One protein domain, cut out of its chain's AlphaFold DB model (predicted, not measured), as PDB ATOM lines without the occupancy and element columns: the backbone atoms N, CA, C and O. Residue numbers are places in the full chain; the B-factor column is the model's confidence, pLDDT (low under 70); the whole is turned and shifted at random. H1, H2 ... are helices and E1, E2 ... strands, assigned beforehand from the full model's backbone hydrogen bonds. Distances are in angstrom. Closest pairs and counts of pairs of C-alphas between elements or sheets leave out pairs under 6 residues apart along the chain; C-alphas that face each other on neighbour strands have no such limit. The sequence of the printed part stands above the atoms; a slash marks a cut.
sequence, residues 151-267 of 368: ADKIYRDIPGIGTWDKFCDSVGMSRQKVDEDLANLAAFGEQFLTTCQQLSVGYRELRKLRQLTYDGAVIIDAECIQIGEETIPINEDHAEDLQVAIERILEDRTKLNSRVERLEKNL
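AT A GLANCE: This is residues 151 to 267 of the 368 residues of an uncharacterized protein of Geobacter sp. (strain M21) (UniProt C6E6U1). A small sheet, E1 E2 E3, has H4 and the long helix H5 over one face; residues 254 to 267 of H5 stick out as an arm, while H2 and then H1 lead away from H4 to residues 151 to 163, a far stretch with no named element. The printed part has 117 residues, with named elements in the order H1 H2 H3 H4 E1 E2 E3 H5, mostly helix; the sheet is antiparallel. It is loose, with a radius of gyration of the C-alphas of 18.5 A, and flat, spanning 58 by 44 by 20 A.

HOW THE PARTS SIT: Start at H1, residues 164 to 170, which touches H2, residues 175 to 188; their closest C-alphas, of Asp 165 and Arg 175, are 5.3 A apart. H3, residues 190 to 198, is close but not clearly touching H2, with C-alphas 185 and 193 closest at 6.9 A. Residues 184 to 188 of H2 touch H4, residues 203 to 214, at a steep tilt of 54 degrees, closest at C-alphas 187 and 210, 6.4 A. Next look for a meander, each strand the antiparallel neighbour of the one before: E1, residues 218 to 220, E2, 224 to 227, and E3, 230 to 233. Within hydrogen-bond range are N 219 and O 226, 2.9 A, and N 225 and O 232, 2.9 A. H4 and H5, residues 236 to 267, are on the same face, making two layers, helices on one face of a sheet. H4 touches H5, closest at C-alphas 209 and 246, 7.3 A. Every O i to N i+4 pair is within range in H1 to H4, and 26 of 28 in H5.

IN THESE COORDINATES: Find C-alpha 164 at (144.656, 102.367, 206.732), where H1 begins. H2 is 19.9 A long, H4 16.6 A. H5 runs 47.7 A to C-alpha 267 at (133.538, 112.773, 251.846).

THE WHOLE: C-alphas 159 and 266, the farthest apart, are 60.5 A apart. The printed part has no cut, the links between named elements are tight, and residues 222 and 236 have pLDDT under 70.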
ATOM      1  N   ALA A 151     150.246 110.007 207.859       91.06
ATOM      2  CA  ALA A 151     150.052 111.455 207.889       91.06
ATOM      3  C   ALA A 151     149.593 111.994 206.525       91.06
ATOM      4  O   ALA A 151     148.569 112.678 206.455       91.06
ATOM      5  N   ASP A 152     150.279 111.595 205.453       90.12
ATOM      6  CA  ASP A 152     149.999 112.035 204.080       90.12
ATOM      7  C   ASP A 152     148.753 111.370 203.489       90.12
ATOM      8  O   ASP A 152     148.173 111.841 202.512       90.12
ATOM      9  N   LYS A 153     148.304 110.265 204.097       90.69
ATOM     10  CA  LYS A 153     147.159 109.456 203.657       90.69
ATOM     11  C   LYS A 153     147.308 108.886 202.242       90.69
ATOM     12  O   LYS A 153     146.307 108.466 201.661       90.69
ATOM     13  N   ILE A 154     148.539 108.779 201.734       84.00
ATOM     14  CA  ILE A 154     148.853 108.284 200.382       84.00
ATOM     15  C   ILE A 154     148.367 106.846 200.132       84.00
ATOM     16  O   ILE A 154     148.070 106.464 199.006       84.00
ATOM     17  N   TYR A 155     148.173 106.053 201.192       87.62
ATOM     18  CA  TYR A 155     147.559 104.723 201.110       87.62
ATOM     19  C   TYR A 155     146.134 104.726 200.518       87.62
ATOM     20  O   TYR A 155     145.655 103.683 200.071       87.62
ATOM     21  N   ARG A 156     145.435 105.873 200.524       88.00
ATOM     22  CA  ARG A 156     144.096 106.021 199.929       88.00
ATOM     23  C   ARG A 156     144.122 105.984 198.406       88.00
ATOM     24  O   ARG A 156     143.147 105.538 197.807       88.00
ATOM     25  N   ASP A 157     145.236 106.400 197.816       84.19
ATOM     26  CA  ASP A 157     145.396 106.512 196.368       84.19
ATOM     27  C   ASP A 157     145.858 105.187 195.739       84.19
ATOM     28  O   ASP A 157     145.898 105.055 194.517       84.19
ATOM     29  N   ILE A 158     146.171 104.179 196.565       83.44
ATOM     30  CA  ILE A 158     146.592 102.852 196.114       83.44
ATOM     31  C   ILE A 158     145.354 102.006 195.758       83.44
ATOM     32  O   ILE A 158     144.547 101.691 196.647       83.44
ATOM     33  N   PRO A 159     145.205 101.571 194.490       84.25
ATOM     34  CA  PRO A 159     144.092 100.724 194.074       84.25
ATOM     35  C   PRO A 159     144.014  99.429 194.896       84.25
ATOM     36  O   PRO A 159     145.006  98.729 195.072       84.25
ATOM     37  N   GLY A 160     142.822  99.099 195.402       84.50
ATOM     38  CA  GLY A 160     142.576  97.888 196.198       84.50
ATOM     39  C   GLY A 160     142.837  98.023 197.707       84.50
ATOM     40  O   GLY A 160     142.252  97.259 198.478       84.50
ATOM     41  N   ILE A 161     143.614  99.024 198.141       89.44
ATOM     42  CA  ILE A 161     143.898  99.294 199.559       89.44
ATOM     43  C   ILE A 161     142.866 100.272 200.127       89.44
ATOM     44  O   ILE A 161     141.979  99.857 200.867       89.44
ATOM     45  N   GLY A 162     142.932 101.559 199.773       83.06
ATOM     46  CA  GLY A 162     141.935 102.586 200.115       83.06
ATOM     47  C   GLY A 162     141.761 102.935 201.607       83.06
ATOM     48  O   GLY A 162     141.301 104.031 201.924       83.06
ATOM     49  N   THR A 163     142.124 102.054 202.544       93.75
ATOM     50  CA  THR A 163     141.995 102.257 203.995       93.75
ATOM     51  C   THR A 163     143.299 101.955 204.722       93.75
ATOM     52  O   THR A 163     144.117 101.160 204.265       93.75
ATOM     53  N   TRP A 164     143.477 102.584 205.889       93.81
ATOM     54  CA  TRP A 164     144.656 102.367 206.732       93.81
ATOM     55  C   TRP A 164     144.777 100.911 207.189       93.81
ATOM     56  O   TRP A 164     145.855 100.341 207.162       93.81
ATOM     57  N   ASP A 165     143.647 100.298 207.532       94.38
ATOM     58  CA  ASP A 165     143.566  98.904 207.972       94.38
ATOM     59  C   ASP A 165     144.091  97.933 206.902       94.38
ATOM     60  O   ASP A 165     145.026  97.178 207.144       94.38
ATOM     61  N   LYS A 166     143.592  98.069 205.665       90.38
ATOM     62  CA  LYS A 166     144.049  97.271 204.519       90.38
ATOM     63  C   LYS A 166     145.508  97.531 204.161       90.38
ATOM     64  O   LYS A 166     146.184  96.638 203.658       90.38
ATOM     65  N   PHE A 167     145.990  98.753 204.386       92.44
ATOM     66  CA  PHE A 167     147.391  99.082 204.165       92.44
ATOM     67  C   PHE A 167     148.281  98.351 205.172       92.44
ATOM     68  O   PHE A 167     149.236  97.695 204.760       92.44
ATOM     69  N   CYS A 168     147.933  98.391 206.462       92.56
ATOM     70  CA  CYS A 168     148.617  97.625 207.503       92.56
ATOM     71  C   CYS A 168     148.641  96.124 207.165       92.56
ATOM     72  O   CYS A 168     149.713  95.515 207.167       92.56
ATOM     73  N   ASP A 169     147.500  95.557 206.769       92.25
ATOM     74  CA  ASP A 169     147.418  94.146 206.376       92.25
ATOM     75  C   ASP A 169     148.329  93.827 205.178       92.25
ATOM     76  O   ASP A 169     149.002  92.796 205.166       92.25
ATOM     77  N   SER A 170     148.414  94.730 204.191       89.44
ATOM     78  CA  SER A 170     149.267  94.553 203.005       89.44
ATOM     79  C   SER A 170     150.767  94.548 203.315       89.44
ATOM     80  O   SER A 170     151.531  93.887 202.614       89.44
ATOM     81  N   VAL A 171     151.187  95.231 204.387       88.50
ATOM     82  CA  VAL A 171     152.573  95.206 204.888       88.50
ATOM     83  C   VAL A 171     152.796  94.111 205.942       88.50
ATOM     84  O   VAL A 171     153.872  94.031 206.533       88.50
ATOM     85  N   GLY A 172     151.801  93.246 206.173       90.88
ATOM     86  CA  GLY A 172     151.895  92.097 207.075       90.88
ATOM     87  C   GLY A 172     151.793  92.446 208.562       90.88
ATOM     88  O   GLY A 172     152.283  91.690 209.401       90.88
ATOM     89  N   MET A 173     151.181  93.582 208.913       90.44
ATOM     90  CA  MET A 173     151.014  94.021 210.301       90.44
ATOM     91  C   MET A 173     149.546  94.292 210.618       90.44
ATOM     92  O   MET A 173     148.825  94.860 209.811       90.44
ATOM     93  N   SER A 174     149.099  93.963 211.829       93.69
ATOM     94  CA  SER A 174     147.759  94.377 212.245       93.69
ATOM     95  C   SER A 174     147.722  95.883 212.492       93.69
ATOM     96  O   SER A 174     148.645  96.452 213.087       93.69
ATOM     97  N   ARG A 175     146.621  96.535 212.109       93.94
ATOM     98  CA  ARG A 175     146.403  97.960 212.388       93.94
ATOM     99  C   ARG A 175     146.624  98.312 213.856       93.94
ATOM    100  O   ARG A 175     147.257  99.317 214.149       93.94
ATOM    101  N   GLN A 176     146.111  97.491 214.774       93.06
ATOM    102  CA  GLN A 176     146.246  97.734 216.211       93.06
ATOM    103  C   GLN A 176     147.716  97.807 216.635       93.06
ATOM    104  O   GLN A 176     148.087  98.715 217.374       93.06
ATOM    105  N   LYS A 177     148.548  96.885 216.137       90.44
ATOM    106  CA  LYS A 177     149.982  96.881 216.423       90.44
ATOM    107  C   LYS A 177     150.649  98.137 215.870       90.44
ATOM    108  O   LYS A 177     151.341  98.825 216.609       90.44
ATOM    109  N   VAL A 178     150.391  98.467 214.602       91.81
ATOM    110  CA  VAL A 178     150.970  99.661 213.970       91.81
ATOM    111  C   VAL A 178     150.549 100.932 214.709       91.81
ATOM    112  O   VAL A 178     151.374 101.804 214.954       91.81
ATOM    113  N   ASP A 179     149.282 101.043 215.101       92.50
ATOM    114  CA  ASP A 179     148.775 102.202 215.830       92.50
ATOM    115  C   ASP A 179     149.421 102.325 217.224       92.50
ATOM    116  O   ASP A 179     149.793 103.432 217.620       92.50
ATOM    117  N   GLU A 180     149.617 101.218 217.951       90.06
ATOM    118  CA  GLU A 180     150.328 101.246 219.236       90.06
ATOM    119  C   GLU A 180     151.826 101.557 219.079       90.06
ATOM    120  O   GLU A 180     152.370 102.308 219.895       90.06
ATOM    121  N   ASP A 181     152.488 101.021 218.053       89.38
ATOM    122  CA  ASP A 181     153.905 101.269 217.781       89.38
ATOM    123  C   ASP A 181     154.138 102.727 217.342       89.38
ATOM    124  O   ASP A 181     155.074 103.377 217.810       89.38
ATOM    125  N   LEU A 182     153.237 103.296 216.534       91.50
ATOM    126  CA  LEU A 182     153.250 104.718 216.176       91.50
ATOM    127  C   LEU A 182     152.991 105.623 217.384       91.50
ATOM    128  O   LEU A 182     153.592 106.690 217.488       91.50
ATOM    129  N   ALA A 183     152.121 105.210 218.308       88.88
ATOM    130  CA  ALA A 183     151.904 105.944 219.549       88.88
ATOM    131  C   ALA A 183     153.139 105.901 220.466       88.88
ATOM    132  O   ALA A 183     153.438 106.894 221.120       88.88
ATOM    133  N   ASN A 184     153.874 104.783 220.502       87.62
ATOM    134  CA  ASN A 184     155.170 104.717 221.188       87.62
ATOM    135  C   ASN A 184     156.200 105.640 220.515       87.62
ATOM    136  O   ASN A 184     156.879 106.399 221.200       87.62
ATOM    137  N   LEU A 185     156.277 105.629 219.178       86.50
ATOM    138  CA  LEU A 185     157.185 106.495 218.419       86.50
ATOM    139  C   LEU A 185     156.893 107.979 218.662       86.50
ATOM    140  O   LEU A 185     157.820 108.767 218.813       86.50
ATOM    141  N   ALA A 186     155.618 108.359 218.726       84.62
ATOM    142  CA  ALA A 186     155.214 109.729 219.024       84.62
ATOM    143  C   ALA A 186     155.520 110.141 220.472       84.62
ATOM    144  O   ALA A 186     155.859 111.296 220.705       84.62
ATOM    145  N   ALA A 187     155.395 109.218 221.431       79.88
ATOM    146  CA  ALA A 187     155.625 109.503 222.845       79.88
ATOM    147  C   ALA A 187     157.112 109.646 223.197       79.88
ATOM    148  O   ALA A 187     157.444 110.433 224.076       79.88
ATOM    149  N   PHE A 188     157.989 108.883 222.537       82.50
ATOM    150  CA  PHE A 188     159.391 108.776 222.948       82.50
ATOM    151  C   PHE A 188     160.410 109.256 221.910       82.50
ATOM    152  O   PHE A 188     161.539 109.584 222.259       82.50
ATOM    153  N   GLY A 189     160.042 109.273 220.629       81.31
ATOM    154  CA  GLY A 189     160.972 109.538 219.536       81.31
ATOM    155  C   GLY A 189     161.771 108.311 219.077       81.31
ATOM    156  O   GLY A 189     161.754 107.235 219.676       81.31
ATOM    157  N   GLU A 190     162.454 108.477 217.946       82.12
ATOM    158  CA  GLU A 190     163.167 107.409 217.232       82.12
ATOM    159  C   GLU A 190     164.407 106.908 217.986       82.12
ATOM    160  O   GLU A 190     164.621 105.697 218.097       82.12
ATOM    161  N   GLN A 191     165.206 107.832 218.529       75.75
ATOM    162  CA  GLN A 191     166.456 107.513 219.223       75.75
ATOM    163  C   GLN A 191     166.196 106.685 220.483       75.75
ATOM    164  O   GLN A 191     166.763 105.605 220.629       75.75
ATOM    165  N   PHE A 192     165.256 107.116 221.324       78.56
ATOM    166  CA  PHE A 192     164.875 106.380 222.528       78.56
ATOM    167  C   PHE A 192     164.384 104.964 222.213       78.56
ATOM    168  O   PHE A 192     164.845 103.991 222.808       78.56
ATOM    169  N   LEU A 193     163.462 104.822 221.252       81.50
ATOM    170  CA  LEU A 193     162.921 103.510 220.889       81.50
ATOM    171  C   LEU A 193     163.998 102.559 220.388       81.50
ATOM    172  O   LEU A 193     163.965 101.366 220.688       81.50
ATOM    173  N   THR A 194     164.954 103.094 219.642       79.44
ATOM    174  CA  THR A 194     166.095 102.345 219.144       79.44
ATOM    175  C   THR A 194     166.954 101.817 220.292       79.44
ATOM    176  O   THR A 194     167.253 100.621 220.329       79.44
ATOM    177  N   THR A 195     167.275 102.668 221.268       74.12
ATOM    178  CA  THR A 195     168.036 102.283 222.463       74.12
ATOM    179  C   THR A 195     167.265 101.272 223.318       74.12
ATOM    180  O   THR A 195     167.793 100.217 223.660       74.12
ATOM    181  N   CYS A 196     165.977 101.498 223.588       76.44
ATOM    182  CA  CYS A 196     165.145 100.551 224.336       76.44
ATOM    183  C   CYS A 196     165.040  99.187 223.652       76.44
ATOM    184  O   CYS A 196     165.098  98.150 224.317       76.44
ATOM    185  N   GLN A 197     164.911  99.166 222.324       77.50
ATOM    186  CA  GLN A 197     164.923  97.913 221.585       77.50
ATOM    187  C   GLN A 197     166.280  97.222 221.705       77.50
ATOM    188  O   GLN A 197     166.288  96.011 221.918       77.50
ATOM    189  N   GLN A 198     167.414  97.929 221.613       74.81
ATOM    190  CA  GLN A 198     168.749  97.342 221.825       74.81
ATOM    191  C   GLN A 198     168.842  96.659 223.192       74.81
ATOM    192  O   GLN A 198     169.131  95.463 223.241       74.81
ATOM    193  N   LEU A 199     168.440  97.369 224.248       73.94
ATOM    194  CA  LEU A 199     168.434  96.907 225.640       73.94
ATOM    195  C   LEU A 199     167.352  95.859 225.952       73.94
ATOM    196  O   LEU A 199     167.222  95.407 227.084       73.94
ATOM    197  N   SER A 200     166.571  95.443 224.951       73.25
ATOM    198  CA  SER A 200     165.503  94.445 225.089       73.25
ATOM    199  C   SER A 200     164.438  94.828 226.125       73.25
ATOM    200  O   SER A 200     163.822  93.959 226.740       73.25
ATOM    201  N   VAL A 201     164.174  96.132 226.269       75.00
ATOM    202  CA  VAL A 201     163.030  96.638 227.031       75.00
ATOM    203  C   VAL A 201     161.759  96.119 226.367       75.00
ATOM    204  O   VAL A 201     161.498  96.362 225.185       75.00
ATOM    205  N   GLY A 202     160.988  95.345 227.124       74.69
ATOM    206  CA  GLY A 202     159.810  94.674 226.611       74.69
ATOM    207  C   GLY A 202     158.675  95.637 226.272       74.69
ATOM    208  O   GLY A 202     158.600  96.796 226.687       74.69
ATOM    209  N   TYR A 203     157.721  95.120 225.503       78.44
ATOM    210  CA  TYR A 203     156.547  95.879 225.079       78.44
ATOM    211  C   TYR A 203     155.658  96.323 226.252       78.44
ATOM    212  O   TYR A 203     154.990  97.360 226.202       78.44
ATOM    213  N   ARG A 204     155.641  95.535 227.332       78.19
ATOM    214  CA  ARG A 204     154.890  95.844 228.552       78.19
ATOM    215  C   ARG A 204     155.474  97.071 229.247       78.19
ATOM    216  O   ARG A 204     154.715  97.929 229.691       78.19
ATOM    217  N   GLU A 205     156.794  97.158 229.303       79.88
ATOM    218  CA  GLU A 205     157.555  98.247 229.907       79.88
ATOM    219  C   GLU A 205     157.363  99.531 229.095       79.88
ATOM    220  O   GLU A 205     157.012 100.560 229.667       79.88
ATOM    221  N   LEU A 206     157.427  99.453 227.759       82.94
ATOM    222  CA  LEU A 206     157.118 100.585 226.875       82.94
ATOM    223  C   LEU A 206     155.685 101.105 227.068       82.94
ATOM    224  O   LEU A 206     155.461 102.314 227.115       82.94
ATOM    225  N   ARG A 207     154.695 100.217 227.246       82.56
ATOM    226  CA  ARG A 207     153.313 100.645 227.523       82.56
ATOM    227  C   ARG A 207     153.198 101.365 228.870       82.56
ATOM    228  O   ARG A 207     152.519 102.387 228.932       82.56
ATOM    229  N   LYS A 208     153.843 100.839 229.917       82.62
ATOM    230  CA  LYS A 208     153.888 101.464 231.249       82.62
ATOM    231  C   LYS A 208     154.533 102.850 231.170       82.62
ATOM    232  O   LYS A 208     153.929 103.819 231.616       82.62
ATOM    233  N   LEU A 209     155.702 102.953 230.538       81.69
ATOM    234  CA  LEU A 209     156.420 104.213 230.342       81.69
ATOM    235  C   LEU A 209     155.563 105.248 229.622       81.69
ATOM    236  O   LEU A 209     155.429 106.359 230.106       81.69
ATOM    237  N   ARG A 210     154.886 104.864 228.536       85.19
ATOM    238  CA  ARG A 210     154.016 105.775 227.779       85.19
ATOM    239  C   ARG A 210     152.893 106.349 228.638       85.19
ATOM    240  O   ARG A 210     152.577 107.528 228.518       85.19
ATOM    241  N   GLN A 211     152.288 105.523 229.493       82.06
ATOM    242  CA  GLN A 211     151.258 105.983 230.425       82.06
ATOM    243  C   GLN A 211     151.838 106.985 231.432       82.06
ATOM    244  O   GLN A 211     151.256 108.038 231.666       82.06
ATOM    245  N   LEU A 212     153.015 106.683 231.980       81.25
ATOM    246  CA  LEU A 212     153.706 107.565 232.915       81.25
ATOM    247  C   LEU A 212     154.115 108.903 232.276       81.25
ATOM    248  O   LEU A 212     153.989 109.942 232.923       81.25
ATOM    249  N   THR A 213     154.543 108.889 231.011       82.88
ATOM    250  CA  THR A 213     154.867 110.092 230.233       82.88
ATOM    251  C   THR A 213     153.630 110.939 229.963       82.88
ATOM    252  O   THR A 213     153.672 112.150 230.157       82.88
ATOM    253  N   TYR A 214     152.512 110.322 229.561       81.56
ATOM    254  CA  TYR A 214     151.255 111.045 229.325       81.56
ATOM    255  C   TYR A 214     150.781 111.793 230.575       81.56
ATOM    256  O   TYR A 214     150.318 112.928 230.489       81.56
ATOM    257  N   ASP A 215     150.957 111.181 231.743       74.12
ATOM    258  CA  ASP A 215     150.566 111.791 233.007       74.12
ATOM    259  C   ASP A 215     151.630 112.748 233.591       74.12
ATOM    260  O   ASP A 215     151.486 113.198 234.729       74.12
ATOM    261  N   GLY A 216     152.721 113.015 232.863       75.44
ATOM    262  CA  GLY A 216     153.802 113.919 233.269       75.44
ATOM    263  C   GLY A 216     154.659 113.430 234.442       75.44
ATOM    264  O   GLY A 216     155.461 114.193 234.968       75.44
ATOM    265  N   ALA A 217     154.503 112.172 234.868       76.19
ATOM    266  CA  ALA A 217     155.281 111.594 235.965       76.19
ATOM    267  C   ALA A 217     156.717 111.252 235.544       76.19
ATOM    268  O   ALA A 217     157.597 111.101 236.393       76.19
ATOM    269  N   VAL A 218     156.926 111.089 234.235       82.44
ATOM    270  CA  VAL A 218     158.199 110.697 233.646       82.44
ATOM    271  C   VAL A 218     158.492 111.562 232.431       82.44
ATOM    272  O   VAL A 218     157.659 111.677 231.531       82.44
ATOM    273  N   ILE A 219     159.689 112.135 232.400       81.69
ATOM    274  CA  ILE A 219     160.225 112.863 231.251       81.69
ATOM    275  C   ILE A 219     161.241 111.948 230.579       81.69
ATOM    276  O   ILE A 219     162.054 111.321 231.250       81.69
ATOM    277  N   ILE A 220     161.164 111.829 229.259       80.06
ATOM    278  CA  ILE A 220     162.046 110.953 228.489       80.06
ATOM    279  C   ILE A 220     162.881 111.821 227.560       80.06
ATOM    280  O   ILE A 220     162.327 112.586 226.771       80.06
ATOM    281  N   ASP A 221     164.196 111.673 227.665       76.88
ATOM    282  CA  ASP A 221     165.174 112.181 226.709       76.88
ATOM    283  C   ASP A 221     165.807 111.001 225.947       76.88
ATOM    284  O   ASP A 221     165.601 109.830 226.283       76.88
ATOM    285  N   ALA A 222     166.580 111.289 224.902       68.19
ATOM    286  CA  ALA A 222     167.223 110.288 224.059       68.19
ATOM    287  C   ALA A 222     168.179 109.364 224.838       68.19
ATOM    288  O   ALA A 222     168.318 108.192 224.485       68.19
ATOM    289  N   GLU A 223     168.815 109.882 225.893       73.06
ATOM    290  CA  GLU A 223     169.868 109.190 226.652       73.06
ATOM    291  C   GLU A 223     169.489 108.896 228.107       73.06
ATOM    292  O   GLU A 223     170.169 108.114 228.773       73.06
ATOM    293  N   CYS A 224     168.416 109.496 228.627       80.12
ATOM    294  CA  CYS A 224     168.015 109.323 230.018       80.12
ATOM    295  C   CYS A 224     166.499 109.387 230.214       80.12
ATOM    296  O   CYS A 224     165.758 109.998 229.443       80.12
ATOM    297  N   ILE A 225     166.037 108.746 231.284       81.75
ATOM    298  CA  ILE A 225     164.667 108.855 231.776       81.75
ATOM    299  C   ILE A 225     164.695 109.596 233.105       81.75
ATOM    300  O   ILE A 225     165.407 109.206 234.030       81.75
ATOM    301  N   GLN A 226     163.887 110.642 233.211       83.19
ATOM    302  CA  GLN A 226     163.696 111.403 234.432       83.19
ATOM    303  C   GLN A 226     162.411 110.967 235.131       83.19
ATOM    304  O   GLN A 226     161.313 111.077 234.583       83.19
ATOM    305  N   ILE A 227     162.555 110.472 236.353       80.06
ATOM    306  CA  ILE A 227     161.484 109.990 237.217       80.06
ATOM    307  C   ILE A 227     161.508 110.854 238.479       80.06
ATOM    308  O   ILE A 227     162.303 110.627 239.391       80.06
ATOM    309  N   GLY A 228     160.651 111.874 238.541       75.38
ATOM    310  CA  GLY A 228     160.737 112.872 239.611       75.38
ATOM    311  C   GLY A 228     162.104 113.573 239.611       75.38
ATOM    312  O   GLY A 228     162.446 114.238 238.638       75.38
ATOM    313  N   GLU A 229     162.881 113.421 240.688       75.69
ATOM    314  CA  GLU A 229     164.250 113.964 240.804       75.69
ATOM    315  C   GLU A 229     165.339 112.990 240.316       75.69
ATOM    316  O   GLU A 229     166.490 113.381 240.123       75.69
ATOM    317  N   GLU A 230     164.994 111.719 240.104       79.56
ATOM    318  CA  GLU A 230     165.936 110.675 239.705       79.56
ATOM    319  C   GLU A 230     166.125 110.694 238.184       79.56
ATOM    320  O   GLU A 230     165.156 110.692 237.426       79.56
ATOM    321  N   THR A 231     167.378 110.724 237.728       84.06
ATOM    322  CA  THR A 231     167.724 110.646 236.302       84.06
ATOM    323  C   THR A 231     168.452 109.338 236.058       84.06
ATOM    324  O   THR A 231     169.547 109.138 236.577       84.06
ATOM    325  N   ILE A 232     167.839 108.457 235.274       82.62
ATOM    326  CA  ILE A 232     168.359 107.123 234.983       82.62
ATOM    327  C   ILE A 232     168.908 107.130 233.555       82.62
ATOM    328  O   ILE A 232     168.130 107.333 232.615       82.62
ATOM    329  N   PRO A 233     170.223 106.940 233.358       81.56
ATOM    330  CA  PRO A 233     170.791 106.796 232.026       81.56
ATOM    331  C   PRO A 233     170.261 105.534 231.341       81.56
ATOM    332  O   PRO A 233     170.058 104.504 231.979       81.56
ATOM    333  N   ILE A 234     170.065 105.591 230.030       73.44
ATOM    334  CA  ILE A 234     169.590 104.459 229.233       73.44
ATOM    335  C   ILE A 234     170.813 103.741 228.661       73.44
ATOM    336  O   ILE A 234     171.217 103.959 227.520       73.44
ATOM    337  N   ASN A 235     171.431 102.890 229.475       73.88
ATOM    338  CA  ASN A 235     172.531 102.020 229.067       73.88
ATOM    339  C   ASN A 235     172.323 100.594 229.609       73.88
ATOM    340  O   ASN A 235     171.365 100.318 230.333       73.88
ATOM    341  N   GLU A 236     173.203  99.675 229.214       69.38
ATOM    342  CA  GLU A 236     173.097  98.257 229.581       69.38
ATOM    343  C   GLU A 236     173.239  98.033 231.096       69.38
ATOM    344  O   GLU A 236     172.564  97.169 231.648       69.38
ATOM    345  N   ASP A 237     174.014  98.884 231.776       74.81
ATOM    346  CA  ASP A 237     174.263  98.807 233.219       74.81
ATOM    347  C   ASP A 237     173.066  99.270 234.075       74.81
ATOM    348  O   ASP A 237     172.935  98.844 235.219       74.81
ATOM    349  N   HIS A 238     172.169 100.102 233.530       74.31
ATOM    350  CA  HIS A 238     171.028 100.691 234.253       74.31
ATOM    351  C   HIS A 238     169.658 100.164 233.794       74.31
ATOM    352  O   HIS A 238     168.611 100.696 234.173       74.31
ATOM    353  N   ALA A 239     169.628  99.100 232.985       70.44
ATOM    354  CA  ALA A 239     168.378  98.493 232.523       70.44
ATOM    355  C   ALA A 239     167.530  97.924 233.681       70.44
ATOM    356  O   ALA A 239     166.302  98.044 233.663       70.44
ATOM    357  N   GLU A 240     168.172  97.331 234.693       75.38
ATOM    358  CA  GLU A 240     167.497  96.825 235.896       75.38
ATOM    359  C   GLU A 240     166.984  97.972 236.779       75.38
ATOM    360  O   GLU A 240     165.821  97.955 237.189       75.38
ATOM    361  N   ASP A 241     167.799  99.012 236.983       78.75
ATOM    362  CA  ASP A 241     167.423 100.216 237.740       78.75
ATOM    363  C   ASP A 241     166.167 100.874 237.148       78.75
ATOM    364  O   ASP A 241     165.231 101.245 237.862       78.75
ATOM    365  N   LEU A 242     166.102 100.942 235.816       75.19
ATOM    366  CA  LEU A 242     164.970 101.480 235.072       75.19
ATOM    367  C   LEU A 242     163.696 100.649 235.278       75.19
ATOM    368  O   LEU A 242     162.617 101.216 235.465       75.19
ATOM    369  N   GLN A 243     163.794  99.316 235.293       75.06
ATOM    370  CA  GLN A 243     162.644  98.454 235.590       75.06
ATOM    371  C   GLN A 243     162.139  98.658 237.019       75.06
ATOM    372  O   GLN A 243     160.939  98.865 237.217       75.06
ATOM    373  N   VAL A 244     163.045  98.661 237.998       83.25
ATOM    374  CA  VAL A 244     162.709  98.859 239.414       83.25
ATOM    375  C   VAL A 244     162.040 100.217 239.628       83.25
ATOM    376  O   VAL A 244     161.007 100.305 240.297       83.25
ATOM    377  N   ALA A 245     162.572 101.275 239.014       81.12
ATOM    378  CA  ALA A 245     162.008 102.612 239.129       81.12
ATOM    379  C   ALA A 245     160.594 102.700 238.528       81.12
ATOM    380  O   ALA A 245     159.698 103.268 239.155       81.12
ATOM    381  N   ILE A 246     160.352 102.085 237.361       79.06
ATOM    382  CA  ILE A 246     159.013 102.023 236.752       79.06
ATOM    383  C   ILE A 246     158.028 101.296 237.672       79.06
ATOM    384  O   ILE A 246     156.897 101.754 237.854       79.06
ATOM    385  N   GLU A 247     158.422 100.156 238.241       83.38
ATOM    386  CA  GLU A 247     157.546  99.375 239.117       83.38
ATOM    387  C   GLU A 247     157.195 100.131 240.395       83.38
ATOM    388  O   GLU A 247     156.014 100.205 240.747       83.38
ATOM    389  N   ARG A 248     158.177 100.800 241.007       85.88
ATOM    390  CA  ARG A 248     157.971 101.654 242.183       85.88
ATOM    391  C   ARG A 248     156.907 102.727 241.935       85.88
ATOM    392  O   ARG A 248     155.955 102.832 242.705       85.88
ATOM    393  N   ILE A 249     157.013 103.487 240.839       83.38
ATOM    394  CA  ILE A 249     156.035 104.547 240.524       83.38
ATOM    395  C   ILE A 249     154.634 103.965 240.323       83.38
ATOM    396  O   ILE A 249     153.643 104.547 240.771       83.38
ATOM    397  N   LEU A 250     154.529 102.838 239.614       82.00
ATOM    398  CA  LEU A 250     153.239 102.206 239.352       82.00
ATOM    399  C   LEU A 250     152.581 101.755 240.655       82.00
ATOM    400  O   LEU A 250     151.393 102.013 240.855       82.00
ATOM    401  N   GLU A 251     153.340 101.136 241.557       87.38
ATOM    402  CA  GLU A 251     152.840 100.770 242.878       87.38
ATOM    403  C   GLU A 251     152.388 101.993 243.676       87.38
ATOM    404  O   GLU A 251     151.270 102.008 244.198       87.38
ATOM    405  N   ASP A 252     153.205 103.041 243.735       85.94
ATOM    406  CA  ASP A 252     152.870 104.260 244.470       85.94
ATOM    407  C   ASP A 252     151.604 104.922 243.924       85.94
ATOM    408  O   ASP A 252     150.740 105.360 244.691       85.94
ATOM    409  N   ARG A 253     151.404 104.879 242.604       82.38
ATOM    410  CA  ARG A 253     150.149 105.308 241.984       82.38
ATOM    411  C   ARG A 253     148.955 104.466 242.379       82.38
ATOM    412  O   ARG A 253     147.903 105.024 242.685       82.38
ATOM    413  N   THR A 254     149.081 103.142 242.364       84.94
ATOM    414  CA  THR A 254     147.965 102.273 242.771       84.94
ATOM    415  C   THR A 254     147.561 102.545 244.219       84.94
ATOM    416  O   THR A 254     146.368 102.666 244.517       84.94
ATOM    417  N   LYS A 255     148.542 102.759 245.107       89.94
ATOM    418  CA  LYS A 255     148.303 103.157 246.499       89.94
ATOM    419  C   LYS A 255     147.599 104.511 246.568       89.94
ATOM    420  O   LYS A 255     146.591 104.628 247.268       89.94
ATOM    421  N   LEU A 256     148.072 105.511 245.823       88.38
ATOM    422  CA  LEU A 256     147.483 106.849 245.825       88.38
ATOM    423  C   LEU A 256     146.037 106.844 245.313       88.38
ATOM    424  O   LEU A 256     145.164 107.388 245.985       88.38
ATOM    425  N   ASN A 257     145.754 106.149 244.208       86.81
ATOM    426  CA  ASN A 257     144.398 106.002 243.672       86.81
ATOM    427  C   ASN A 257     143.455 105.340 244.681       86.81
ATOM    428  O   ASN A 257     142.349 105.824 244.905       86.81
ATOM    429  N   SER A 258     143.910 104.283 245.362       91.50
ATOM    430  CA  SER A 258     143.102 103.627 246.398       91.50
ATOM    431  C   SER A 258     142.795 104.555 247.583       91.50
ATOM    432  O   SER A 258     141.730 104.472 248.197       91.50
ATOM    433  N   ARG A 259     143.722 105.465 247.909       91.62
ATOM    434  CA  ARG A 259     143.545 106.461 248.967       91.62
ATOM    435  C   ARG A 259     142.572 107.556 248.544       91.62
ATOM    436  O   ARG A 259     141.734 107.927 249.362       91.62
ATOM    437  N   VAL A 260     142.652 108.031 247.300       92.62
ATOM    438  CA  VAL A 260     141.690 108.986 246.729       92.62
ATOM    439  C   VAL A 260     140.282 108.396 246.763       92.62
ATOM    440  O   VAL A 260     139.399 109.005 247.352       92.62
ATOM    441  N   GLU A 261     140.096 107.163 246.285       94.12
ATOM    442  CA  GLU A 261     138.781 106.506 246.276       94.12
ATOM    443  C   GLU A 261     138.188 106.358 247.692       94.12
ATOM    444  O   GLU A 261     136.990 106.542 247.914       94.12
ATOM    445  N   ARG A 262     139.024 106.045 248.693       93.88
ATOM    446  CA  ARG A 262     138.585 106.008 250.100       93.88
ATOM    447  C   ARG A 262     138.178 107.386 250.613       93.88
ATOM    448  O   ARG A 262     137.188 107.488 251.334       93.88
ATOM    449  N   LEU A 263     138.944 108.425 250.284       93.44
ATOM    450  CA  LEU A 263     138.647 109.793 250.703       93.44
ATOM    451  C   LEU A 263     137.360 110.311 250.062       93.44
ATOM    452  O   LEU A 263     136.554 110.904 250.770       93.44
ATOM    453  N   GLU A 264     137.128 110.028 248.780       93.19
ATOM    454  CA  GLU A 264     135.883 110.368 248.084       93.19
ATOM    455  C   GLU A 264     134.672 109.702 248.747       93.19
ATOM    456  O   GLU A 264     133.715 110.383 249.108       93.19
ATOM    457  N   LYS A 265     134.746 108.395 249.036       94.38
ATOM    458  CA  LYS A 265     133.671 107.680 249.752       94.38
ATOM    459  C   LYS A 265     133.398 108.259 251.141       94.38
ATOM    460  O   LYS A 265     132.243 108.354 251.552       94.38
ATOM    461  N   ASN A 266     134.450 108.631 251.871       94.12
ATOM    462  CA  ASN A 266     134.307 109.252 253.186       94.12
ATOM    463  C   ASN A 266     133.679 110.647 253.081       94.12
ATOM    464  O   ASN A 266     132.802 110.978 253.876       94.12
ATOM    465  N   LEU A 267     134.094 111.447 252.095       93.38
ATOM    466  CA  LEU A 267     133.538 112.773 251.846       93.38
ATOM    467  C   LEU A 267     132.044 112.687 251.513       93.38
ATOM    468  O   LEU A 267     131.247 113.395 252.125       93.38
TER     469      LEU A 267